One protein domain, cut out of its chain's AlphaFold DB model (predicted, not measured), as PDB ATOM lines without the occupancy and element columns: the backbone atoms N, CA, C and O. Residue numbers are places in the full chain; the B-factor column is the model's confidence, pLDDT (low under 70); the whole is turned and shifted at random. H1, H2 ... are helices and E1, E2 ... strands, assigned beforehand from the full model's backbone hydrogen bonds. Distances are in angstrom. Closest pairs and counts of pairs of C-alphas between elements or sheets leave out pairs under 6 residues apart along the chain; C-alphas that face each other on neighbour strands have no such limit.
ATOM      1  N   LYS A  96      93.787 155.019 119.709       85.50
ATOM      2  CA  LYS A  96      95.062 155.015 120.419       85.50
ATOM      3  C   LYS A  96      95.991 156.010 119.738       85.50
ATOM      4  O   LYS A  96      96.296 155.862 118.553       85.50
ATOM      5  N   ALA A  97      96.434 157.022 120.478       83.69
ATOM      6  CA  ALA A  97      97.445 157.948 119.985       83.69
ATOM      7  C   ALA A  97      98.704 157.158 119.602       83.69
ATOM      8  O   ALA A  97      99.153 156.284 120.350       83.69
ATOM      9  N   ARG A  98      99.255 157.432 118.418       82.81
ATOM     10  CA  ARG A  98     100.467 156.759 117.943       82.81
ATOM     11  C   ARG A  98     101.697 157.200 118.733       82.81
ATOM     12  O   ARG A  98     102.596 156.399 118.960       82.81
ATOM     13  N   PHE A  99     101.714 158.460 119.146       81.94
ATOM     14  CA  PHE A  99     102.739 159.077 119.975       81.94
ATOM     15  C   PHE A  99     102.073 160.026 120.972       81.94
ATOM     16  O   PHE A  99     100.967 160.502 120.731       81.94
ATOM     17  N   VAL A 100     102.751 160.326 122.078       80.19
ATOM     18  CA  VAL A 100     102.305 161.368 123.017       80.19
ATOM     19  C   VAL A 100     102.814 162.726 122.549       80.19
ATOM     20  O   VAL A 100     102.075 163.705 122.556       80.19
ATOM     21  N   ARG A 101     104.071 162.783 122.089       81.38
ATOM     22  CA  ARG A 101     104.674 163.990 121.515       81.38
ATOM     23  C   ARG A 101     105.526 163.665 120.297       81.38
ATOM     24  O   ARG A 101     106.276 162.694 120.303       81.38
ATOM     25  N   LYS A 102     105.447 164.503 119.268       81.69
ATOM     26  CA  LYS A 102     106.269 164.417 118.058       81.69
ATOM     27  C   LYS A 102     107.104 165.675 117.909       81.69
ATOM     28  O   LYS A 102     106.593 166.783 118.008       81.69
ATOM     29  N   CYS A 103     108.399 165.513 117.675       81.06
ATOM     30  CA  CYS A 103     109.269 166.654 117.418       81.06
ATOM     31  C   CYS A 103     108.999 167.244 116.026       81.06
ATOM     32  O   CYS A 103     109.074 166.527 115.028       81.06
ATOM     33  N   SER A 104     108.750 168.554 115.951       80.50
ATOM     34  CA  SER A 104     108.499 169.267 114.688       80.50
ATOM     35  C   SER A 104     109.721 169.301 113.760       80.50
ATOM     36  O   SER A 104     109.569 169.388 112.546       80.50
ATOM     37  N   GLU A 105     110.932 169.256 114.323       78.31
ATOM     38  CA  GLU A 105     112.184 169.444 113.575       78.31
ATOM     39  C   GLU A 105     112.776 168.131 113.055       78.31
ATOM     40  O   GLU A 105     113.202 168.062 111.904       78.31
ATOM     41  N   CYS A 106     112.799 167.076 113.877       76.69
ATOM     42  CA  CYS A 106     113.372 165.780 113.492       76.69
ATOM     43  C   CYS A 106     112.325 164.695 113.205       76.69
ATOM     44  O   CYS A 106     112.676 163.625 112.710       76.69
ATOM     45  N   GLY A 107     111.048 164.942 113.518       78.44
ATOM     46  CA  GLY A 107     109.963 163.984 113.307       78.44
ATOM     47  C   GLY A 107     109.977 162.778 114.250       78.44
ATOM     48  O   GLY A 107     109.200 161.852 114.026       78.44
ATOM     49  N   HIS A 108     110.835 162.763 115.277       80.06
ATOM     50  CA  HIS A 108     110.912 161.652 116.223       80.06
ATOM     51  C   HIS A 108     109.647 161.574 117.091       80.06
ATOM     52  O   HIS A 108     109.173 162.589 117.612       80.06
ATOM     53  N   GLU A 109     109.109 160.362 117.212       82.88
ATOM     54  CA  GLU A 109     107.881 160.041 117.941       82.88
ATOM     55  C   GLU A 109     108.244 159.588 119.363       82.88
ATOM     56  O   GLU A 109     108.910 158.570 119.544       82.88
ATOM     57  N   HIS A 110     107.807 160.334 120.379       78.62
ATOM     58  CA  HIS A 110     108.001 159.986 121.785       78.62
ATOM     59  C   HIS A 110     106.742 159.319 122.352       78.62
ATOM     60  O   HIS A 110     105.638 159.870 122.296       78.62
ATOM     61  N   MET A 111     106.928 158.132 122.933       77.00
ATOM     62  CA  MET A 111     105.869 157.377 123.619       77.00
ATOM     63  C   MET A 111     105.620 157.873 125.050       77.00
ATOM     64  O   MET A 111     104.551 157.636 125.600       77.00
ATOM     65  N   LYS A 112     106.598 158.563 125.649       75.44
ATOM     66  CA  LYS A 112     106.492 159.200 126.967       75.44
ATOM     67  C   LYS A 112     106.368 160.716 126.817       75.44
ATOM     68  O   LYS A 112     106.802 161.287 125.815       75.44
ATOM     69  N   SER A 113     105.792 161.375 127.821       75.25
ATOM     70  CA  SER A 113     105.807 162.834 127.919       75.25
ATOM     71  C   SER A 113     107.230 163.299 128.232       75.25
ATOM     72  O   SER A 113     107.690 163.164 129.362       75.25
ATOM     73  N   VAL A 114     107.932 163.813 127.227       76.94
ATOM     74  CA  VAL A 114     109.263 164.413 127.390       76.94
ATOM     75  C   VAL A 114     109.164 165.914 127.108       76.94
ATOM     76  O   VAL A 114     108.371 166.334 126.264       76.94
ATOM     77  N   ASP A 115     109.958 166.727 127.804       74.88
ATOM     78  CA  ASP A 115     110.021 168.185 127.595       74.88
ATOM     79  C   ASP A 115     111.043 168.597 126.525       74.88
ATOM     80  O   ASP A 115     110.993 169.704 125.985       74.88
ATOM     81  N   LYS A 116     111.981 167.702 126.199       78.81
ATOM     82  CA  LYS A 116     113.008 167.885 125.168       78.81
ATOM     83  C   LYS A 116     113.102 166.633 124.316       78.81
ATOM     84  O   LYS A 116     113.089 165.526 124.839       78.81
ATOM     85  N   CYS A 117     113.237 166.800 123.008       73.69
ATOM     86  CA  CYS A 117     113.427 165.662 122.121       73.69
ATOM     87  C   CYS A 117     114.761 164.955 122.417       73.69
ATOM     88  O   CYS A 117     115.816 165.581 122.346       73.69
ATOM     89  N   GLU A 118     114.731 163.649 122.686       76.75
ATOM     90  CA  GLU A 118     115.933 162.837 122.952       76.75
ATOM     91  C   GLU A 118     116.895 162.782 121.752       76.75
ATOM     92  O   GLU A 118     118.104 162.663 121.929       76.75
ATOM     93  N   ALA A 119     116.374 162.911 120.527       76.06
ATOM     94  CA  ALA A 119     117.168 162.795 119.304       76.06
ATOM     95  C   ALA A 119     117.867 164.103 118.888       76.06
ATOM     96  O   ALA A 119     118.966 164.063 118.339       76.06
ATOM     97  N   CYS A 120     117.242 165.262 119.108       76.50
ATOM     98  CA  CYS A 120     117.751 166.551 118.612       76.50
ATOM     99  C   CYS A 120     117.803 167.669 119.663       76.50
ATOM    100  O   CYS A 120     118.285 168.759 119.372       76.50
ATOM    101  N   GLY A 121     117.305 167.437 120.880       76.00
ATOM    102  CA  GLY A 121     117.292 168.420 121.967       76.00
ATOM    103  C   GLY A 121     116.288 169.566 121.803       76.00
ATOM    104  O   GLY A 121     116.189 170.403 122.701       76.00
ATOM    105  N   SER A 122     115.534 169.621 120.698       74.56
ATOM    106  CA  SER A 122     114.533 170.668 120.465       74.56
ATOM    107  C   SER A 122     113.377 170.573 121.474       74.56
ATOM    108  O   SER A 122     112.955 169.470 121.837       74.56
ATOM    109  N   THR A 123     112.834 171.720 121.878       77.06
ATOM    110  CA  THR A 123     111.635 171.852 122.729       77.06
ATOM    111  C   THR A 123     110.338 171.994 121.925       77.06
ATOM    112  O   THR A 123     109.258 172.063 122.505       77.06
ATOM    113  N   SER A 124     110.416 172.041 120.588       76.75
ATOM    114  CA  SER A 124     109.235 172.113 119.720       76.75
ATOM    115  C   SER A 124     108.620 170.724 119.552       76.75
ATOM    116  O   SER A 124     108.921 169.988 118.608       76.75
ATOM    117  N   LEU A 125     107.780 170.361 120.515       79.69
ATOM    118  CA  LEU A 125     107.026 169.118 120.534       79.69
ATOM    119  C   LEU A 125     105.552 169.405 120.234       79.69
ATOM    120  O   LEU A 125     104.960 170.307 120.824       79.69
ATOM    121  N   GLN A 126     104.974 168.639 119.316       79.69
ATOM    122  CA  GLN A 126     103.565 168.687 118.942       79.69
ATOM    123  C   GLN A 126     102.825 167.489 119.525       79.69
ATOM    124  O   GLN A 126     103.316 166.359 119.485       79.69
ATOM    125  N   GLU A 127     101.641 167.751 120.061       81.31
ATOM    126  CA  GLU A 127     100.694 166.721 120.478       81.31
ATOM    127  C   GLU A 127      99.874 166.239 119.266       81.31
ATOM    128  O   GLU A 127      99.788 166.962 118.266       81.31
ATOM    129  N   PRO A 128      99.302 165.021 119.313       80.94
ATOM    130  CA  PRO A 128      98.446 164.504 118.250       80.94
ATOM    131  C   PRO A 128      97.283 165.449 117.950       80.94
ATOM    132  O   PRO A 128      96.579 165.892 118.859       80.94
ATOM    133  N   ASP A 129      97.041 165.729 116.671       79.81
ATOM    134  CA  ASP A 129      95.947 166.615 116.284       79.81
ATOM    135  C   ASP A 129      94.594 165.904 116.425       79.81
ATOM    136  O   ASP A 129      94.284 164.956 115.698       79.81
ATOM    137  N   ILE A 130      93.765 166.380 117.353       79.44
ATOM    138  CA  ILE A 130      92.411 165.862 117.600       79.44
ATOM    139  C   ILE A 130      91.494 166.139 116.394       79.44
ATOM    140  O   ILE A 130      90.575 165.375 116.114       79.44
ATOM    141  N   ASN A 131      91.752 167.183 115.601       79.00
ATOM    142  CA  ASN A 131      90.887 167.512 114.462       79.00
ATOM    143  C   ASN A 131      90.934 166.451 113.352       79.00
ATOM    144  O   ASN A 131      89.996 166.345 112.558       79.00
ATOM    145  N   GLN A 132      91.996 165.640 113.300       77.56
ATOM    146  CA  GLN A 132      92.089 164.524 112.359       77.56
ATOM    147  C   GLN A 132      91.047 163.435 112.654       77.56
ATOM    148  O   GLN A 132      90.546 162.811 111.715       77.56
ATOM    149  N   THR A 133      90.681 163.220 113.924       76.75
ATOM    150  CA  THR A 133      89.714 162.179 114.313       76.75
ATOM    151  C   THR A 133      88.276 162.617 114.072       76.75
ATOM    152  O   THR A 133      87.468 161.802 113.630       76.75
ATOM    153  N   ALA A 134      87.970 163.907 114.248       80.25
ATOM    154  CA  ALA A 134      86.620 164.454 114.092       80.25
ATOM    155  C   ALA A 134      86.001 164.127 112.722       80.25
ATOM    156  O   ALA A 134      84.827 163.778 112.614       80.25
ATOM    157  N   ARG A 135      86.809 164.170 111.655       75.50
ATOM    158  CA  ARG A 135      86.348 163.811 110.308       75.50
ATOM    159  C   ARG A 135      86.026 162.324 110.176       75.50
ATOM    160  O   ARG A 135      85.137 161.963 109.416       75.50
ATOM    161  N   PHE A 136      86.770 161.461 110.860       83.00
ATOM    162  CA  PHE A 136      86.540 160.021 110.816       83.00
ATOM    163  C   PHE A 136      85.325 159.606 111.642       83.00
ATOM    164  O   PHE A 136      84.614 158.682 111.263       83.00
ATOM    165  N   GLU A 137      85.056 160.305 112.742       83.44
ATOM    166  CA  GLU A 137      83.900 160.046 113.603       83.44
ATOM    167  C   GLU A 137      82.564 160.167 112.854       83.44
ATOM    168  O   GLU A 137      81.654 159.374 113.104       83.44
ATOM    169  N   GLU A 138      82.469 161.057 111.860       82.75
ATOM    170  CA  GLU A 138      81.314 161.127 110.952       82.75
ATOM    171  C   GLU A 138      81.098 159.796 110.202       82.75
ATOM    172  O   GLU A 138      79.978 159.286 110.140       82.75
ATOM    173  N   PHE A 139      82.179 159.172 109.720       82.31
ATOM    174  CA  PHE A 139      82.129 157.871 109.041       82.31
ATOM    175  C   PHE A 139      81.860 156.704 109.989       82.31
ATOM    176  O   PHE A 139      81.303 155.692 109.562       82.31
ATOM    177  N   VAL A 140      82.242 156.816 111.266       84.44
ATOM    178  CA  VAL A 140      81.922 155.797 112.278       84.44
ATOM    179  C   VAL A 140      80.407 155.674 112.433       84.44
ATOM    180  O   VAL A 140      79.886 154.555 112.482       84.44
ATOM    181  N   GLN A 141      79.708 156.813 112.461       84.44
ATOM    182  CA  GLN A 141      78.250 156.868 112.561       84.44
ATOM    183  C   GLN A 141      77.573 156.518 111.235       84.44
ATOM    184  O   GLN A 141      76.699 155.659 111.219       84.44
ATOM    185  N   ASN A 142      78.005 157.127 110.128       86.31
ATOM    186  CA  ASN A 142      77.420 156.925 108.804       86.31
ATOM    187  C   ASN A 142      78.509 156.592 107.782       86.31
ATOM    188  O   ASN A 142      79.137 157.472 107.198       86.31
ATOM    189  N   ALA A 143      78.718 155.301 107.532       86.00
ATOM    190  CA  ALA A 143      79.742 154.844 106.599       86.00
ATOM    191  C   ALA A 143      79.307 154.982 105.131       86.00
ATOM    192  O   ALA A 143      80.154 155.135 104.247       86.00
ATOM    193  N   ASN A 144      78.001 154.918 104.850       87.19
ATOM    194  CA  ASN A 144      77.466 154.982 103.494       87.19
ATOM    195  C   ASN A 144      76.117 155.708 103.403       87.19
ATOM    196  O   ASN A 144      75.450 155.971 104.403       87.19
ATOM    197  N   LYS A 145      75.682 155.982 102.167       86.81
ATOM    198  CA  LYS A 145      74.388 156.626 101.872       86.81
ATOM    199  C   LYS A 145      73.162 155.835 102.323       86.81
ATOM    200  O   LYS A 145      72.086 156.412 102.439       86.81
ATOM    201  N   ASN A 146      73.312 154.534 102.564       87.19
ATOM    202  CA  ASN A 146      72.229 153.678 103.042       87.19
ATOM    203  C   ASN A 146      72.048 153.766 104.569       87.19
ATOM    204  O   ASN A 146      71.211 153.048 105.110       87.19
ATOM    205  N   GLY A 147      72.825 154.610 105.259       85.75
ATOM    206  CA  GLY A 147      72.749 154.791 106.708       85.75
ATOM    207  C   GLY A 147      73.355 153.638 107.508       85.75
ATOM    208  O   GLY A 147      73.039 153.495 108.684       85.75
ATOM    209  N   GLN A 148      74.195 152.796 106.893       89.12
ATOM    210  CA  GLN A 148      74.902 151.753 107.635       89.12
ATOM    211  C   GLN A 148      76.030 152.370 108.459       89.12
ATOM    212  O   GLN A 148      76.794 153.211 107.972       89.12
ATOM    213  N   THR A 149      76.173 151.895 109.692       90.38
ATOM    214  CA  THR A 149      77.294 152.292 110.555       90.38
ATOM    215  C   THR A 149      78.586 151.614 110.101       90.38
ATOM    216  O   THR A 149      78.562 150.532 109.503       90.38
ATOM    217  N   LEU A 150      79.747 152.183 110.440       88.06
ATOM    218  CA  LEU A 150      81.028 151.531 110.135       88.06
ATOM    219  C   LEU A 150      81.105 150.132 110.760       88.06
ATOM    220  O   LEU A 150      81.576 149.190 110.130       88.06
ATOM    221  N   LYS A 151      80.575 149.975 111.978       89.38
ATOM    222  CA  LYS A 151      80.521 148.691 112.685       89.38
ATOM    223  C   LYS A 151      79.761 147.624 111.895       89.38
ATOM    224  O   LYS A 151      80.180 146.471 111.881       89.38
ATOM    225  N   GLU A 152      78.661 147.983 111.242       90.62
ATOM    226  CA  GLU A 152      77.888 147.051 110.416       90.62
ATOM    227  C   GLU A 152      78.654 146.628 109.166       90.62
ATOM    228  O   GLU A 152      78.738 145.433 108.884       90.62
ATOM    229  N   VAL A 153      79.289 147.579 108.475       91.50
ATOM    230  CA  VAL A 153      80.111 147.291 107.289       91.50
ATOM    231  C   VAL A 153      81.289 146.380 107.647       91.50
ATOM    232  O   VAL A 153      81.544 145.397 106.951       91.50
ATOM    233  N   LEU A 154      81.975 146.653 108.761       91.06
ATOM    234  CA  LEU A 154      83.072 145.811 109.249       91.06
ATOM    235  C   LEU A 154      82.582 144.409 109.638       91.06
ATOM    236  O   LEU A 154      83.214 143.420 109.279       91.06
ATOM    237  N   LYS A 155      81.414 144.299 110.283       91.81
ATOM    238  CA  LYS A 155      80.776 143.007 110.585       91.81
ATOM    239  C   LYS A 155      80.433 142.216 109.319       91.81
ATOM    240  O   LYS A 155      80.571 140.993 109.308       91.81
ATOM    241  N   GLU A 156      79.961 142.869 108.260       91.56
ATOM    242  CA  GLU A 156      79.725 142.201 106.975       91.56
ATOM    243  C   GLU A 156      81.025 141.711 106.336       91.56
ATOM    244  O   GLU A 156      81.065 140.598 105.819       91.56
ATOM    245  N   CYS A 157      82.093 142.502 106.419       92.56
ATOM    246  CA  CYS A 157      83.403 142.106 105.911       92.56
ATOM    247  C   CYS A 157      84.008 140.950 106.721       92.56
ATOM    248  O   CYS A 157      84.560 140.026 106.134       92.56
ATOM    249  N   GLU A 158      83.848 140.929 108.047       92.06
ATOM    250  CA  GLU A 158      84.294 139.792 108.864       92.06
ATOM    251  C   GLU A 158      83.548 138.516 108.490       92.06
ATOM    252  O   GLU A 158      84.152 137.459 108.364       92.06
ATOM    253  N   ARG A 159      82.244 138.605 108.205       93.00
ATOM    254  CA  ARG A 159      81.495 137.453 107.687       93.00
ATOM    255  C   ARG A 159      82.117 136.902 106.397       93.00
ATOM    256  O   ARG A 159      82.062 135.697 106.182       93.00
ATOM    257  N   ASP A 160      82.679 137.750 105.542       92.69
ATOM    258  CA  ASP A 160      83.354 137.295 104.327       92.69
ATOM    259  C   ASP A 160      84.692 136.613 104.614       92.69
ATOM    260  O   ASP A 160      84.968 135.574 104.010       92.69
ATOM    261  N   LEU A 161      85.472 137.125 105.574       92.12
ATOM    262  CA  LEU A 161      86.688 136.458 106.061       92.12
ATOM    263  C   LEU A 161      86.370 135.071 106.630       92.12
ATOM    264  O   LEU A 161      87.042 134.097 106.313       92.12
ATOM    265  N   GLU A 162      85.290 134.950 107.394       92.00
ATOM    266  CA  GLU A 162      84.861 133.684 107.998       92.00
ATOM    267  C   GLU A 162      84.359 132.642 106.982       92.00
ATOM    268  O   GLU A 162      84.386 131.437 107.249       92.00
ATOM    269  N   ILE A 163      83.875 133.082 105.814       92.12
ATOM    270  CA  ILE A 163      83.328 132.192 104.780       92.12
ATOM    271  C   ILE A 163      84.379 131.877 103.715       92.12
ATOM    272  O   ILE A 163      84.620 130.705 103.430       92.12
ATOM    273  N   ILE A 164      84.988 132.890 103.094       90.56
ATOM    274  CA  ILE A 164      85.883 132.739 101.929       90.56
ATOM    275  C   ILE A 164      87.348 132.931 102.285       90.56
ATOM    276  O   ILE A 164      88.191 132.453 101.532       90.56
ATOM    277  N   ASP A 165      87.638 133.558 103.423       91.19
ATOM    278  CA  ASP A 165      88.968 134.036 103.810       91.19
ATOM    279  C   ASP A 165      89.456 135.283 103.055       91.19
ATOM    280  O   ASP A 165      90.582 135.720 103.246       91.19
ATOM    281  N   ASP A 166      88.608 135.908 102.237       90.00
ATOM    282  CA  ASP A 166      88.925 137.160 101.550       90.00
ATOM    283  C   ASP A 166      87.830 138.192 101.799       90.00
ATOM    284  O   ASP A 166      86.675 137.990 101.418       90.00
ATOM    285  N   ALA A 167      88.212 139.332 102.376       91.94
ATOM    286  CA  ALA A 167      87.334 140.487 102.501       91.94
ATOM    287  C   ALA A 167      87.855 141.682 101.714       91.94
ATOM    288  O   ALA A 167      89.058 141.947 101.637       91.94
ATOM    289  N   TYR A 168      86.900 142.427 101.162       92.50
ATOM    290  CA  TYR A 168      87.144 143.625 100.380       92.50
ATOM    291  C   TYR A 168      86.354 144.781 100.982       92.50
ATOM    292  O   TYR A 168      85.125 144.749 101.023       92.50
ATOM    293  N   VAL A 169      87.050 145.831 101.405       93.12
ATOM    294  CA  VAL A 169      86.430 147.107 101.777       93.12
ATOM    295  C   VAL A 169      86.635 148.071 100.618       93.12
ATOM    296  O   VAL A 169      87.770 148.364 100.242       93.12
ATOM    297  N   VAL A 170      85.538 148.539 100.028       91.75
ATOM    298  CA  VAL A 170      85.537 149.475  98.903       91.75
ATOM    299  C   VAL A 170      85.398 150.890  99.446       91.75
ATOM    300  O   VAL A 170      84.408 151.228 100.094       91.75
ATOM    301  N   LEU A 171      86.390 151.723  99.158       91.69
ATOM    302  CA  LEU A 171      86.401 153.145  99.458       91.69
ATOM    303  C   LEU A 171      85.965 153.910  98.210       91.69
ATOM    304  O   LEU A 171      86.693 153.986  97.218       91.69
ATOM    305  N   VAL A 172      84.778 154.506  98.259       88.75
ATOM    306  CA  VAL A 172      84.300 155.381  97.188       88.75
ATOM    307  C   VAL A 172      84.996 156.724  97.345       88.75
ATOM    308  O   VAL A 172      84.698 157.488  98.264       88.75
ATOM    309  N   LYS A 173      85.947 157.005  96.456       87.94
ATOM    310  CA  LYS A 173      86.765 158.218  96.493       87.94
ATOM    311  C   LYS A 173      86.346 159.223  95.423       87.94
ATOM    312  O   LYS A 173      86.056 158.863  94.284       87.94
ATOM    313  N   SER A 174      86.378 160.499  95.789       84.69
ATOM    314  CA  SER A 174      86.385 161.629  94.866       84.69
ATOM    315  C   SER A 174      87.818 162.120  94.661       84.69
ATOM    316  O   SER A 174      88.591 162.253  95.613       84.69
ATOM    317  N   TYR A 175      88.179 162.378  93.403       82.69
ATOM    318  CA  TYR A 175      89.526 162.793  93.020       82.69
ATOM    319  C   TYR A 175      89.518 164.184  92.401       82.69
ATOM    320  O   TYR A 175      88.807 164.432  91.425       82.69
ATOM    321  N   ALA A 176      90.394 165.059  92.886       81.44
ATOM    322  CA  ALA A 176      90.816 166.232  92.136       81.44
ATOM    323  C   ALA A 176      92.080 165.864  91.351       81.44
ATOM    324  O   ALA A 176      93.172 165.747  91.909       81.44
ATOM    325  N   VAL A 177      91.930 165.635  90.048       78.31
ATOM    326  CA  VAL A 177      93.035 165.200  89.184       78.31
ATOM    327  C   VAL A 177      93.611 166.412  88.442       78.31
ATOM    328  O   VAL A 177      92.877 167.124  87.753       78.31
ATOM    329  N   GLY A 178      94.915 166.644  88.576       77.69
ATOM    330  CA  GLY A 178      95.700 167.602  87.793       77.69
ATOM    331  C   GLY A 178      96.210 166.998  86.477       77.69
ATOM    332  O   GLY A 178      95.764 165.931  86.054       77.69
ATOM    333  N   LYS A 179      97.144 167.679  85.799       70.50
ATOM    334  CA  LYS A 179      97.795 167.134  84.588       70.50
ATOM    335  C   LYS A 179      98.796 166.022  84.927       70.50
ATOM    336  O   LYS A 179      98.796 164.993  84.256       70.50
ATOM    337  N   ASP A 180      99.542 166.200  86.016       69.56
ATOM    338  CA  ASP A 180     100.650 165.318  86.412       69.56
ATOM    339  C   ASP A 180     100.236 164.197  87.388       69.56
ATOM    340  O   ASP A 180     101.011 163.278  87.657       69.56
ATOM    341  N   GLY A 181      98.996 164.230  87.892       75.25
ATOM    342  CA  GLY A 181      98.453 163.195  88.773       75.25
ATOM    343  C   GLY A 181      97.253 163.641  89.610       75.25
ATOM    344  O   GLY A 181      96.728 164.743  89.450       75.25
ATOM    345  N   ILE A 182      96.799 162.762  90.500       79.31
ATOM    346  CA  ILE A 182      95.806 163.033  91.545       79.31
ATOM    347  C   ILE A 182      96.431 164.014  92.546       79.31
ATOM    348  O   ILE A 182      97.453 163.705  93.149       79.31
ATOM    349  N   MET A 183      95.835 165.199  92.690       76.56
ATOM    350  CA  MET A 183      96.298 166.238  93.622       76.56
ATOM    351  C   MET A 183      95.640 166.105  94.992       76.56
ATOM    352  O   MET A 183      96.268 166.363  96.011       76.56
ATOM    353  N   TYR A 184      94.366 165.718  95.009       79.19
ATOM    354  CA  TYR A 184      93.603 165.538  96.235       79.19
ATOM    355  C   TYR A 184      92.687 164.330  96.093       79.19
ATOM    356  O   TYR A 184      92.011 164.171  95.072       79.19
ATOM    357  N   GLU A 185      92.666 163.496  97.126       82.81
ATOM    358  CA  GLU A 185      91.733 162.390  97.272       82.81
ATOM    359  C   GLU A 185      90.864 162.606  98.510       82.81
ATOM    360  O   GLU A 185      91.318 163.066  99.560       82.81
ATOM    361  N   ARG A 186      89.580 162.291  98.377       84.75
ATOM    362  CA  ARG A 186      88.625 162.342  99.479       84.75
ATOM    363  C   ARG A 186      87.753 161.103  99.439       84.75
ATOM    364  O   ARG A 186      87.071 160.863  98.449       84.75
ATOM    365  N   VAL A 187      87.758 160.340 100.527       86.44
ATOM    366  CA  VAL A 187      86.802 159.250 100.736       86.44
ATOM    367  C   VAL A 187      85.430 159.863 101.016       86.44
ATOM    368  O   VAL A 187      85.319 160.767 101.844       86.44
ATOM    369  N   ASN A 188      84.421 159.396 100.287       86.88
ATOM    370  CA  ASN A 188      83.027 159.807 100.424       86.88
ATOM    371  C   ASN A 188      82.190 158.728 101.115       86.88
ATOM    372  O   ASN A 188      81.293 159.068 101.873       86.88
ATOM    373  N   GLU A 189      82.448 157.446 100.830       89.00
ATOM    374  CA  GLU A 189      81.684 156.317 101.379       89.00
ATOM    375  C   GLU A 189      82.581 155.086 101.556       89.00
ATOM    376  O   GLU A 189      83.545 154.888 100.807       89.00
ATOM    377  N   ILE A 190      82.225 154.240 102.520       91.50
ATOM    378  CA  ILE A 190      82.839 152.940 102.787       91.50
ATOM    379  C   ILE A 190      81.765 151.867 102.596       91.50
ATOM    380  O   ILE A 190      80.716 151.894 103.237       91.50
ATOM    381  N   ILE A 191      82.021 150.913 101.703       92.00
ATOM    382  CA  ILE A 191      81.062 149.867 101.335       92.00
ATOM    383  C   ILE A 191      81.752 148.505 101.391       92.00
ATOM    384  O   ILE A 191      82.920 148.365 101.026       92.00
ATOM    385  N   ARG A 192      81.018 147.471 101.806       91.94
ATOM    386  CA  ARG A 192      81.471 146.084 101.696       91.94
ATOM    387  C   ARG A 192      81.525 145.661 100.224       91.94
ATOM    388  O   ARG A 192      80.530 145.704  99.500       91.94
ATOM    389  N   GLY A 193      82.690 145.216  99.774       90.06
ATOM    390  CA  GLY A 193      82.892 144.643  98.450       90.06
ATOM    391  C   GLY A 193      82.557 143.158  98.441       90.06
ATOM    392  O   GLY A 193      83.133 142.397  99.205       90.06
ATOM    393  N   ASN A 194      81.648 142.721  97.564       88.56
ATOM    394  CA  ASN A 194      81.292 141.302  97.473       88.56
ATOM    395  C   ASN A 194      82.445 140.477  96.850       88.56
ATOM    396  O   ASN A 194      82.735 140.680  95.662       88.56
ATOM    397  N   PRO A 195      83.037 139.504  97.574       87.94
ATOM    398  CA  PRO A 195      84.084 138.625  97.044       87.94
ATOM    399  C   PRO A 195      83.653 137.818  95.811       87.94
ATOM    400  O   PRO A 195      84.480 137.447  94.982       87.94
ATOM    401  N   GLU A 196      82.351 137.578  95.616       84.31
ATOM    402  CA  GLU A 196      81.852 136.910  94.406       84.31
ATOM    403  C   GLU A 196      82.194 137.685  93.131       84.31
ATOM    404  O   GLU A 196      82.471 137.070  92.099       84.31
ATOM    405  N   ARG A 197      82.188 139.021  93.212       84.12
ATOM    406  CA  ARG A 197      82.311 139.924  92.062       84.12
ATOM    407  C   ARG A 197      83.676 140.584  91.953       84.12
ATOM    408  O   ARG A 197      84.033 141.010  90.864       84.12
ATOM    409  N   ILE A 198      84.433 140.690  93.039       87.25
ATOM    410  CA  ILE A 198      85.738 141.355  93.016       87.25
ATOM    411  C   ILE A 198      86.834 140.338  92.691       87.25
ATOM    412  O   ILE A 198      86.877 139.234  93.236       87.25
ATOM    413  N   ARG A 199      87.730 140.700  91.774       84.94
ATOM    414  CA  ARG A 199      88.938 139.938  91.444       84.94
ATOM    415  C   ARG A 199      90.157 140.837  91.513       84.94
ATOM    416  O   ARG A 199      90.090 142.011  91.158       84.94
ATOM    417  N   ILE A 200      91.268 140.260  91.945       86.75
ATOM    418  CA  ILE A 200      92.562 140.921  91.983       86.75
ATOM    419  C   ILE A 200      93.177 140.788  90.593       86.75
ATOM    420  O   ILE A 200      93.175 139.710  89.994       86.75
ATOM    421  N   VAL A 201      93.663 141.901  90.058       83.75
ATOM    422  CA  VAL A 201      94.427 141.925  88.815       83.75
ATOM    423  C   VAL A 201      95.887 141.778  89.195       83.75
ATOM    424  O   VAL A 201      96.415 142.600  89.937       83.75
ATOM    425  N   SER A 202      96.537 140.743  88.682       81.81
ATOM    426  CA  SER A 202      97.969 140.539  88.853       81.81
ATOM    427  C   SER A 202      98.673 140.409  87.512       81.81
ATOM    428  O   SER A 202      98.080 140.007  86.501       81.81
ATOM    429  N   ASN A 203      99.948 140.779  87.510       78.75
ATOM    430  CA  ASN A 203     100.849 140.498  86.406       78.75
ATOM    431  C   ASN A 203     101.268 139.014  86.424       78.75
ATOM    432  O   ASN A 203     101.034 138.292  87.394       78.75
ATOM    433  N   ASP A 204     101.960 138.561  85.378       74.12
ATOM    434  CA  ASP A 204     102.446 137.171  85.272       74.12
ATOM    435  C   ASP A 204     103.445 136.781  86.386       74.12
ATOM    436  O   ASP A 204     103.883 135.637  86.475       74.12
ATOM    437  N   ARG A 205     103.852 137.735  87.235       69.56
ATOM    438  CA  ARG A 205     104.751 137.536  88.379       69.56
ATOM    439  C   ARG A 205     103.993 137.391  89.699       69.56
ATOM    440  O   ARG A 205     104.635 137.163  90.720       69.56
ATOM    441  N   GLY A 206     102.667 137.535  89.687       70.94
ATOM    442  CA  GLY A 206     101.835 137.512  90.887       70.94
ATOM    443  C   GLY A 206     101.875 138.807  91.699       70.94
ATOM    444  O   GLY A 206     101.331 138.840  92.796       70.94
ATOM    445  N   GLU A 207     102.488 139.872  91.182       78.50
ATOM    446  CA  GLU A 207     102.390 141.199  91.788       78.50
ATOM    447  C   GLU A 207     101.029 141.792  91.414       78.50
ATOM    448  O   GLU A 207     100.578 141.672  90.270       78.50
ATOM    449  N   ILE A 208     100.362 142.415  92.384       82.06
ATOM    450  CA  ILE A 208      99.092 143.106  92.157       82.06
ATOM    451  C   ILE A 208      99.359 144.301  91.231       82.06
ATOM    452  O   ILE A 208     100.274 145.078  91.488       82.06
ATOM    453  N   GLY A 209      98.561 144.446  90.175       80.31
ATOM    454  CA  GLY A 209      98.723 145.498  89.172       80.31
ATOM    455  C   GLY A 209      99.454 145.056  87.901       80.31
ATOM    456  O   GLY A 209      99.528 143.874  87.560       80.31
ATOM    457  N   GLY A 210      99.935 146.028  87.127       77.00
ATOM    458  CA  GLY A 210     100.780 145.817  85.947       77.00
ATOM    459  C   GLY A 210     100.118 145.324  84.650       77.00
ATOM    460  O   GLY A 210     100.760 145.394  83.605       77.00
ATOM    461  N   LYS A 211      98.863 144.850  84.665       79.69
ATOM    462  CA  LYS A 211      98.183 144.348  83.448       79.69
ATOM    463  C   LYS A 211      97.334 145.396  82.734       79.69
ATOM    464  O   LYS A 211      97.300 145.443  81.506       79.69
ATOM    465  N   TRP A 212      96.618 146.211  83.503       83.50
ATOM    466  CA  TRP A 212      95.663 147.186  82.986       83.50
ATOM    467  C   TRP A 212      95.874 148.546  83.633       83.50
ATOM    468  O   TRP A 212      96.181 148.651  84.818       83.50
ATOM    469  N   TRP A 213      95.649 149.580  82.834       84.56
ATOM    470  CA  TRP A 213      95.841 150.976  83.179       84.56
ATOM    471  C   TRP A 213      94.581 151.768  82.845       84.56
ATOM    472  O   TRP A 213      94.009 151.632  81.760       84.56
ATOM    473  N   VAL A 214      94.142 152.620  83.768       85.31
ATOM    474  CA  VAL A 214      92.913 153.410  83.622       85.31
ATOM    475  C   VAL A 214      93.124 154.871  83.992       85.31
ATOM    476  O   VAL A 214      93.981 155.230  84.798       85.31
ATOM    477  N   CYS A 215      92.315 155.742  83.390       83.50
ATOM    478  CA  CYS A 215      92.235 157.143  83.790       83.50
ATOM    479  C   CYS A 215      91.077 157.318  84.788       83.50
ATOM    480  O   CYS A 215      89.951 156.976  84.420       83.50
ATOM    481  N   PRO A 216      91.286 157.911  85.981       81.88
ATOM    482  CA  PRO A 216      90.235 158.071  86.993       81.88
ATOM    483  C   PRO A 216      88.962 158.773  86.493       81.88
ATOM    484  O   PRO A 216      87.876 158.470  86.966       81.88
ATOM    485  N   LEU A 217      89.078 159.668  85.501       79.50
ATOM    486  CA  LEU A 217      87.940 160.404  84.925       79.50
ATOM    487  C   LEU A 217      87.220 159.677  83.779       79.50
ATOM    488  O   LEU A 217      86.078 159.996  83.469       79.50
ATOM    489  N   HIS A 218      87.895 158.751  83.095       73.25
ATOM    490  CA  HIS A 218      87.378 158.102  81.880       73.25
ATOM    491  C   HIS A 218      87.249 156.578  82.015       73.25
ATOM    492  O   HIS A 218      87.058 155.887  81.013       73.25
ATOM    493  N   ARG A 219      87.364 156.058  83.243       74.31
ATOM    494  CA  ARG A 219      87.224 154.631  83.564       74.31
ATOM    495  C   ARG A 219      85.776 154.146  83.592       74.31
ATOM    496  O   ARG A 219      85.544 152.954  83.430       74.31
ATOM    497  N   GLU A 220      84.820 155.045  83.818       65.00
ATOM    498  CA  GLU A 220      83.413 154.666  83.919       65.00
ATOM    499  C   GLU A 220      82.844 154.293  82.544       65.00
ATOM    500  O   GLU A 220      83.134 154.971  81.548       65.00
ATOM    501  N   PRO A 221      82.036 153.220  82.467       60.50
ATOM    502  CA  PRO A 221      81.348 152.867  81.239       60.50
ATOM    503  C   PRO A 221      80.362 153.980  80.875       60.50
ATOM    504  O   PRO A 221      79.409 154.245  81.604       60.50
ATOM    505  N   LYS A 222      80.580 154.635  79.732       50.25
ATOM    506  CA  LYS A 222      79.621 155.606  79.192       50.25
ATOM    507  C   LYS A 222      78.550 154.863  78.393       50.25
ATOM    508  O   LYS A 222      78.847 153.895  77.687       50.25
ATOM    509  N   PHE A 223      77.306 155.326  78.483       47.53
ATOM    510  CA  PHE A 223      76.255 154.900  77.560       47.53
ATOM    511  C   PHE A 223      76.637 155.330  76.142       47.53
ATOM    512  O   PHE A 223      77.104 156.451  75.936       47.53
ATOM    513  N   GLU A 224      76.506 154.419  75.176       41.97
ATOM    514  CA  GLU A 224      77.015 154.642  73.819       41.97
ATOM    515  C   GLU A 224      76.254 155.768  73.096       41.97
ATOM    516  O   GLU A 224      76.851 156.506  72.317       41.97
ATOM    517  N   THR A 225      74.971 155.963  73.423       42.84
ATOM    518  CA  THR A 225      74.152 157.139  73.083       42.84
ATOM    519  C   THR A 225      72.982 157.267  74.072       42.84
ATOM    520  O   THR A 225      72.531 156.260  74.613       42.84
ATOM    521  N   GLU A 226      72.422 158.473  74.253       50.38
ATOM    522  CA  GLU A 226      71.150 158.714  74.982       50.38
ATOM    523  C   GLU A 226      69.969 157.871  74.461       50.38
ATOM    524  O   GLU A 226      68.965 157.709  75.146       50.38
ATOM    525  N   LYS A 227      70.082 157.333  73.239       45.66
ATOM    526  CA  LYS A 227      69.010 156.626  72.533       45.66
ATOM    527  C   LYS A 227      69.024 155.105  72.719       45.66
ATOM    528  O   LYS A 227      68.027 154.479  72.384       45.66
ATOM    529  N   ASP A 228      70.094 154.525  73.265       42.62
ATOM    530  CA  ASP A 228      70.208 153.080  73.518       42.62
ATOM    531  C   ASP A 228      70.728 152.812  74.949       42.62
ATOM    532  O   ASP A 228      71.916 152.541  75.156       42.62
ATOM    533  N   PRO A 229      69.851 152.843  75.973       51.94
ATOM    534  CA  PRO A 229      70.230 152.634  77.377       51.94
ATOM    535  C   PRO A 229      70.737 151.210  77.698       51.94
ATOM    536  O   PRO A 229      71.174 150.952  78.818       51.94
ATOM    537  N   MET A 230      70.716 150.281  76.733       45.94
ATOM    538  CA  MET A 230      71.150 148.887  76.911       45.94
ATOM    539  C   MET A 230      72.576 148.579  76.428       45.94
ATOM    540  O   MET A 230      73.090 147.506  76.744       45.94
ATOM    541  N   LYS A 231      73.253 149.482  75.702       40.59
ATOM    542  CA  LYS A 231      74.643 149.270  75.250       40.59
ATOM    543  C   LYS A 231      75.602 150.174  76.022       40.59
ATOM    544  O   LYS A 231      75.778 151.353  75.715       40.59
ATOM    545  N   ARG A 232      76.221 149.609  77.062       44.78
ATOM    546  CA  ARG A 232      77.312 150.252  77.808       44.78
ATOM    547  C   ARG A 232      78.620 150.023  77.060       44.78
ATOM    548  O   ARG A 232      79.010 148.879  76.842       44.78
ATOM    549  N   LYS A 233      79.318 151.095  76.688       45.94
ATOM    550  CA  LYS A 233      80.690 150.987  76.190       45.94
ATOM    551  C   LYS A 233      81.609 150.998  77.404       45.94
ATOM    552  O   LYS A 233      81.613 151.974  78.152       45.94
ATOM    553  N   HIS A 234      82.339 149.906  77.629       53.41
ATOM    554  CA  HIS A 234      83.329 149.842  78.706       53.41
ATOM    555  C   HIS A 234      84.281 151.045  78.605       53.41
ATOM    556  O   HIS A 234      84.673 151.436  77.500       53.41
ATOM    557  N   GLY A 235      84.620 151.652  79.750       58.62
ATOM    558  CA  GLY A 235      85.622 152.716  79.805       58.62
ATOM    559  C   GLY A 235      86.923 152.255  79.144       58.62
ATOM    560  O   GLY A 235      87.253 151.068  79.173       58.62
ATOM    561  N   LYS A 236      87.649 153.168  78.488       65.69
ATOM    562  CA  LYS A 236      88.850 152.791  77.729       65.69
ATOM    563  C   LYS A 236      89.948 152.337  78.698       65.69
ATOM    564  O   LYS A 236      90.492 153.155  79.439       65.69
ATOM    565  N   VAL A 237      90.254 151.042  78.662       71.50
ATOM    566  CA  VAL A 237      91.369 150.418  79.384       71.50
ATOM    567  C   VAL A 237      92.592 150.406  78.479       71.50
ATOM    568  O   VAL A 237      92.484 150.156  77.279       71.50
ATOM    569  N   TYR A 238      93.748 150.691  79.061       76.25
ATOM    570  CA  TYR A 238      95.032 150.681  78.378       76.25
ATOM    571  C   TYR A 238      95.872 149.519  78.909       76.25
ATOM    572  O   TYR A 238      95.850 149.224  80.099       76.25
ATOM    573  N   GLU A 239      96.618 148.853  78.034       74.94
ATOM    574  CA  GLU A 239      97.530 147.767  78.430       74.94
ATOM    575  C   GLU A 239      98.911 148.302  78.827       74.94
ATOM    576  O   GLU A 239      99.625 147.675  79.600       74.94
ATOM    577  N   ASN A 240      99.267 149.496  78.342       76.56
ATOM    578  CA  ASN A 240     100.567 150.108  78.585       76.56
ATOM    579  C   ASN A 240     100.457 151.350  79.480       76.56
ATOM    580  O   ASN A 240      99.492 152.114  79.350       76.56
ATOM    581  N   PRO A 241     101.476 151.604  80.324       79.56
ATOM    582  CA  PRO A 241     101.594 152.860  81.050       79.56
ATOM    583  C   PRO A 241     101.697 154.034  80.080       79.56
ATOM    584  O   PRO A 241     102.310 153.943  79.015       79.56
ATOM    585  N   GLY A 242     101.132 155.174  80.468       80.50
ATOM    586  CA  GLY A 242     101.209 156.379  79.658       80.50
ATOM    587  C   GLY A 242     100.208 157.441  80.071       80.50
ATOM    588  O   GLY A 242      99.839 157.568  81.240       80.50
ATOM    589  N   HIS A 243      99.774 158.209  79.078       82.56
ATOM    590  CA  HIS A 243      98.777 159.253  79.239       82.56
ATOM    591  C   HIS A 243      97.490 158.845  78.529       82.56
ATOM    592  O   HIS A 243      97.511 158.208  77.478       82.56
ATOM    593  N   CYS A 244      96.356 159.220  79.108       78.88
ATOM    594  CA  CYS A 244      95.050 158.982  78.528       78.88
ATOM    595  C   CYS A 244      94.942 159.699  77.180       78.88
ATOM    596  O   CYS A 244      95.151 160.905  77.110       78.88
ATOM    597  N   GLU A 245      94.521 159.001  76.131       77.19
ATOM    598  CA  GLU A 245      94.349 159.611  74.806       77.19
ATOM    599  C   GLU A 245      93.221 160.659  74.766       77.19
ATOM    600  O   GLU A 245      93.200 161.511  73.886       77.19
ATOM    601  N   ILE A 246      92.281 160.610  75.720       77.75
ATOM    602  CA  ILE A 246      91.106 161.496  75.749       77.75
ATOM    603  C   ILE A 246      91.412 162.810  76.484       77.75
ATOM    604  O   ILE A 246      91.001 163.874  76.038       77.75
ATOM    605  N   CYS A 247      92.108 162.756  77.627       77.44
ATOM    606  CA  CYS A 247      92.399 163.944  78.447       77.44
ATOM    607  C   CYS A 247      93.888 164.279  78.594       77.44
ATOM    608  O   CYS A 247      94.208 165.273  79.243       77.44
ATOM    609  N   GLY A 248      94.794 163.459  78.064       75.56
ATOM    610  CA  GLY A 248      96.242 163.648  78.179       75.56
ATOM    611  C   GLY A 248      96.808 163.471  79.591       75.56
ATOM    612  O   GLY A 248      97.959 163.819  79.818       75.56
ATOM    613  N   ARG A 249      96.028 162.964  80.554       81.75
ATOM    614  CA  ARG A 249      96.448 162.813  81.963       81.75
ATOM    615  C   ARG A 249      97.105 161.465  82.222       81.75
ATOM    616  O   ARG A 249      96.790 160.499  81.530       81.75
ATOM    617  N   LYS A 250      97.944 161.388  83.255       84.44
ATOM    618  CA  LYS A 250      98.608 160.150  83.681       84.44
ATOM    619  C   LYS A 250      97.605 159.016  83.947       84.44
ATOM    620  O   LYS A 250      96.565 159.226  84.577       84.44
ATOM    621  N   LEU A 251      97.922 157.827  83.440       85.38
ATOM    622  CA  LEU A 251      97.186 156.595  83.707       85.38
ATOM    623  C   LEU A 251      97.667 155.946  85.010       85.38
ATOM    624  O   LEU A 251      98.841 156.046  85.365       85.38
ATOM    625  N   TYR A 252      96.752 155.265  85.691       85.94
ATOM    626  CA  TYR A 252      96.995 154.560  86.947       85.94
ATOM    627  C   TYR A 252      96.779 153.062  86.774       85.94
ATOM    628  O   TYR A 252      95.907 152.650  86.007       85.94
ATOM    629  N   GLU A 253      97.570 152.265  87.488       86.94
ATOM    630  CA  GLU A 253      97.455 150.809  87.481       86.94
ATOM    631  C   GLU A 253      96.149 150.355  88.129       86.94
ATOM    632  O   GLU A 253      95.713 150.888  89.152       86.94
ATOM    633  N   VAL A 254      95.527 149.348  87.523       86.69
ATOM    634  CA  VAL A 254      94.356 148.671  88.073       86.69
ATOM    635  C   VAL A 254      94.820 147.532  88.965       86.69
ATOM    636  O   VAL A 254      95.475 146.609  88.492       86.69
ATOM    637  N   HIS A 255      94.419 147.564  90.233       86.25
ATOM    638  CA  HIS A 255      94.720 146.502  91.196       86.25
ATOM    639  C   HIS A 255      93.567 145.502  91.328       86.25
ATOM    640  O   HIS A 255      93.794 144.320  91.567       86.25
ATOM    641  N   HIS A 256      92.323 145.956  91.155       87.56
ATOM    642  CA  HIS A 256      91.140 145.112  91.311       87.56
ATOM    643  C   HIS A 256      90.100 145.412  90.232       87.56
ATOM    644  O   HIS A 256      90.004 146.534  89.732       87.56
ATOM    645  N   VAL A 257      89.277 144.419  89.908       86.25
ATOM    646  CA  VAL A 257      88.144 144.556  88.988       86.25
ATOM    647  C   VAL A 257      86.877 143.953  89.563       86.25
ATOM    648  O   VAL A 257      86.914 142.922  90.229       86.25
ATOM    649  N   SER A 258      85.748 144.590  89.269       84.00
ATOM    650  CA  SER A 258      84.420 144.014  89.474       84.00
ATOM    651  C   SER A 258      83.957 143.330  88.191       84.00
ATOM    652  O   SER A 258      83.994 143.947  87.123       84.00
ATOM    653  N   ILE A 259      83.506 142.083  88.285       80.88
ATOM    654  CA  ILE A 259      82.942 141.303  87.176       80.88
ATOM    655  C   ILE A 259      81.418 141.218  87.259       80.88
ATOM    656  O   ILE A 259      80.830 141.053  88.330       80.88
ATOM    657  N   MET A 260      80.784 141.279  86.086       65.19
ATOM    658  CA  MET A 260      79.343 141.086  85.909       65.19
ATOM    659  C   MET A 260      79.027 139.613  85.621       65.19
ATOM    660  O   MET A 260      79.131 139.150  84.489       65.19
ATOM    661  N   GLY A 261      78.627 138.877  86.658       61.44
ATOM    662  CA  GLY A 261      78.254 137.462  86.565       61.44
ATOM    663  C   GLY A 261      79.074 136.570  87.494       61.44
ATOM    664  O   GLY A 261      79.994 137.026  88.165       61.44
ATOM    665  N   THR A 262      78.709 135.291  87.567       55.25
ATOM    666  CA  THR A 262      79.371 134.300  88.436       55.25
ATOM    667  C   THR A 262      80.574 133.621  87.789       55.25
ATOM    668  O   THR A 262      81.323 132.928  88.477       55.25
ATOM    669  N   ASP A 263      80.752 133.792  86.480       57.38
ATOM    670  CA  ASP A 263      81.691 132.998  85.695       57.38
ATOM    671  C   ASP A 263      83.023 133.731  85.515       57.38
ATOM    672  O   ASP A 263      83.069 134.947  85.331       57.38
ATOM    673  N   ALA A 264      84.126 132.980  85.522       51.38
ATOM    674  CA  ALA A 264      85.483 133.520  85.396       51.38
ATOM    675  C   ALA A 264      85.752 134.245  84.058       51.38
ATOM    676  O   ALA A 264      86.726 134.982  83.946       51.38
ATOM    677  N   SER A 265      84.894 134.049  83.051       51.97
ATOM    678  CA  SER A 265      84.954 134.710  81.741       51.97
ATOM    679  C   SER A 265      84.062 135.952  81.632       51.97
ATOM    680  O   SER A 265      83.895 136.483  80.534       51.97
ATOM    681  N   ALA A 266      83.434 136.384  82.727       60.97
ATOM    682  CA  ALA A 266      82.615 137.588  82.748       60.97
ATOM    683  C   ALA A 266      83.443 138.840  82.410       60.97
ATOM    684  O   ALA A 266      84.611 138.959  82.785       60.97
ATOM    685  N   ALA A 267      82.826 139.792  81.709       61.75
ATOM    686  CA  ALA A 267      83.461 141.066  81.396       61.75
ATOM    687  C   ALA A 267      83.587 141.932  82.660       61.75
ATOM    688  O   ALA A 267      82.653 142.022  83.464       61.75
ATOM    689  N   ALA A 268      84.739 142.585  82.822       69.19
ATOM    690  CA  ALA A 268      84.965 143.541  83.898       69.19
ATOM    691  C   ALA A 268      84.118 144.809  83.674       69.19
ATOM    692  O   ALA A 268      84.173 145.444  82.617       69.19
ATOM    693  N   GLU A 269      83.319 145.172  84.675       70.31
ATOM    694  CA  GLU A 269      82.438 146.340  84.645       70.31
ATOM    695  C   GLU A 269      83.119 147.573  85.246       70.31
ATOM    696  O   GLU A 269      83.009 148.669  84.697       70.31
ATOM    697  N   GLN A 270      83.835 147.386  86.358       80.06
ATOM    698  CA  GLN A 270      84.479 148.468  87.102       80.06
ATOM    699  C   GLN A 270      85.938 148.127  87.396       80.06
ATOM    700  O   GLN A 270      86.255 146.997  87.772       80.06
ATOM    701  N   TYR A 271      86.807 149.123  87.236       85.56
ATOM    702  CA  TYR A 271      88.248 149.018  87.440       85.56
ATOM    703  C   TYR A 271      88.658 149.906  88.611       85.56
ATOM    704  O   TYR A 271      88.394 151.113  88.589       85.56
ATOM    705  N   PHE A 272      89.323 149.312  89.598       88.00
ATOM    706  CA  PHE A 272      89.757 149.992  90.811       88.00
ATOM    707  C   PHE A 272      91.270 150.194  90.817       88.00
ATOM    708  O   PHE A 272      92.035 149.271  90.515       88.00
ATOM    709  N   ILE A 273      91.688 151.404  91.180       88.06
ATOM    710  CA  ILE A 273      93.102 151.776  91.308       88.06
ATOM    711  C   ILE A 273      93.635 151.452  92.711       88.06
ATOM    712  O   ILE A 273      92.887 151.048  93.608       88.06
ATOM    713  N   GLU A 274      94.943 151.618  92.909       85.25
ATOM    714  CA  GLU A 274      95.571 151.451  94.219       85.25
ATOM    715  C   GLU A 274      94.896 152.331  95.291       85.25
ATOM    716  O   GLU A 274      94.642 153.517  95.092       85.25
ATOM    717  N   GLY A 275      94.594 151.732  96.446       83.69
ATOM    718  CA  GLY A 275      94.011 152.432  97.590       83.69
ATOM    719  C   GLY A 275      92.495 152.651  97.533       83.69
ATOM    720  O   GLY A 275      91.958 153.245  98.465       83.69
ATOM    721  N   GLU A 276      91.792 152.195  96.492       88.00
ATOM    722  CA  GLU A 276      90.316 152.176  96.468       88.00
ATOM    723  C   GLU A 276      89.725 150.938  97.128       88.00
ATOM    724  O   GLU A 276      88.651 151.005  97.714       88.00
ATOM    725  N   ILE A 277      90.418 149.808  97.031       90.69
ATOM    726  CA  ILE A 277      89.999 148.563  97.660       90.69
ATOM    727  C   ILE A 277      91.056 148.146  98.666       90.69
ATOM    728  O   ILE A 277      92.241 148.035  98.345       90.69
ATOM    729  N   ILE A 278      90.600 147.898  99.887       91.12
ATOM    730  CA  ILE A 278      91.390 147.277 100.936       91.12
ATOM    731  C   ILE A 278      91.049 145.791 100.936       91.12
ATOM    732  O   ILE A 278      89.914 145.411 101.211       91.12
ATOM    733  N   HIS A 279      92.050 144.974 100.625       90.50
ATOM    734  CA  HIS A 279      91.988 143.519 100.700       90.50
ATOM    735  C   HIS A 279      92.803 143.001 101.892       90.50
ATOM    736  O   HIS A 279      93.867 143.552 102.228       90.50
ATOM    737  N   GLY A 280      92.285 141.943 102.511       88.31
ATOM    738  CA  GLY A 280      92.953 141.169 103.544       88.31
ATOM    739  C   GLY A 280      92.342 139.776 103.683       88.31
ATOM    740  O   GLY A 280      91.178 139.565 103.344       88.31
ATOM    741  N   SER A 281      93.156 138.859 104.203       89.50
ATOM    742  CA  SER A 281      92.823 137.462 104.502       89.50
ATOM    743  C   SER A 281      93.252 137.080 105.921       89.50
ATOM    744  O   SER A 281      94.171 137.706 106.474       89.50
ATOM    745  N   LYS A 282      92.583 136.089 106.523       88.38
ATOM    746  CA  LYS A 282      92.671 135.732 107.950       88.38
ATOM    747  C   LYS A 282      93.339 134.372 108.189       88.38
ATOM    748  O   LYS A 282      94.346 134.319 108.886       88.38
ATOM    749  N   TYR A 283      92.810 133.297 107.617       86.25
ATOM    750  CA  TYR A 283      93.174 131.907 107.899       86.25
ATOM    751  C   TYR A 283      94.392 131.423 107.121       86.25
ATOM    752  O   TYR A 283      95.272 130.768 107.675       86.25
ATOM    753  N   SER A 284      94.436 131.673 105.817       84.94
ATOM    754  CA  SER A 284      95.460 131.123 104.929       84.94
ATOM    755  C   SER A 284      95.853 132.157 103.878       84.94
ATOM    756  O   SER A 284      95.500 132.018 102.706       84.94
ATOM    757  N   PRO A 285      96.586 133.213 104.282       81.81
ATOM    758  CA  PRO A 285      97.016 134.249 103.358       81.81
ATOM    759  C   PRO A 285      97.997 133.686 102.322       81.81
ATOM    760  O   PRO A 285      99.085 133.230 102.674       81.81
ATOM    761  N   SER A 286      97.639 133.761 101.039       81.25
ATOM    762  CA  SER A 286      98.578 133.568  99.927       81.25
ATOM    763  C   SER A 286      99.018 134.912  99.331       81.25
ATOM    764  O   SER A 286      98.663 135.980  99.830       81.25
ATOM    765  N   LEU A 287      99.792 134.864  98.241       79.88
ATOM    766  CA  LEU A 287     100.246 136.056  97.523       79.88
ATOM    767  C   LEU A 287      99.084 136.921  96.998       79.88
ATOM    768  O   LEU A 287      99.224 138.139  96.931       79.88
ATOM    769  N   LEU A 288      97.958 136.302  96.621       81.75
ATOM    770  CA  LEU A 288      96.787 137.006  96.083       81.75
ATOM    771  C   LEU A 288      95.526 136.760  96.918       81.75
ATOM    772  O   LEU A 288      94.892 137.717  97.338       81.75
ATOM    773  N   TYR A 289      95.168 135.499  97.159       84.81
ATOM    774  CA  TYR A 289      93.880 135.114  97.755       84.81
ATOM    775  C   TYR A 289      94.035 134.347  99.075       84.81
ATOM    776  O   TYR A 289      95.084 133.763  99.344       84.81
ATOM    777  N   GLY A 290      92.993 134.331  99.896       84.56
ATOM    778  CA  GLY A 290      92.855 133.420 101.028       84.56
ATOM    779  C   GLY A 290      92.417 132.018 100.594       84.56
ATOM    780  O   GLY A 290      92.008 131.793  99.449       84.56
TER     781      GLY A 290
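What this domain is: This is residues 96 to 290 of the 754 residues of an uncharacterized protein of Methanohalophilus sp (UniProt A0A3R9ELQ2). With little regular structure, the body is two small sheets, E3 E2 E7 with H2 over one face in two layers, and the meander E4 E5 E6, successive antiparallel neighbours; H1 leads from it to a distant, loop-rich head around E1. The 195 printed residues run E1 H1 H2 E2 E3 E4 E5 E6 E7, mixed in class, 73 in named elements; both sheets are antiparallel. The whole is loose, radius of gyration of the C-alphas 21.1 A, spanning 68 by 43 by 38 A.

Where its parts are: E3 is residues 182 to 193, 23.5 A; E2 167 to 177, 28.6 A; E7 277 to 280, ending at C-alpha (92.953, 141.169, 103.544). H2 is 150 to 164, 21.1 A; H1 131 to 141; E4 198 to 200; E5 252 to 259; E6 268 to 273. E1, 101 to 103, begins at C-alpha (104.674, 163.990, 121.515).

How they stand to each other: Within hydrogen-bond range are N 172 and O 189 of E2 and E3, 2.9 A, N 169 and O 278 of E2 and E7, 2.9 A, N 199 and O 257 of E4 and E5, 2.8 A, and N 258 and O 270 of E5 and E6, 2.9 A. H2's height over its sheet is 7.7 A; H1 only grazes that sheet. H2 touches H1 with residues 150 to 151 alone, closest C-alphas Val 140 and Leu 150, 4.9 A. In H2 every O i to N i+4 pair is within range, in H1 3 of 7, and 5 of 8 O i to N i+3. E1 pairs with no named strand.

The domain as a whole: The C-alphas of Gly 121 and Lys 227 are farthest apart, 70.1 A. The printed part has no cut; links E1 to H1 and E4 to E5 are long. pLDDT is under 70 at residues 180, 205, 220 to 236 and 260 to 268.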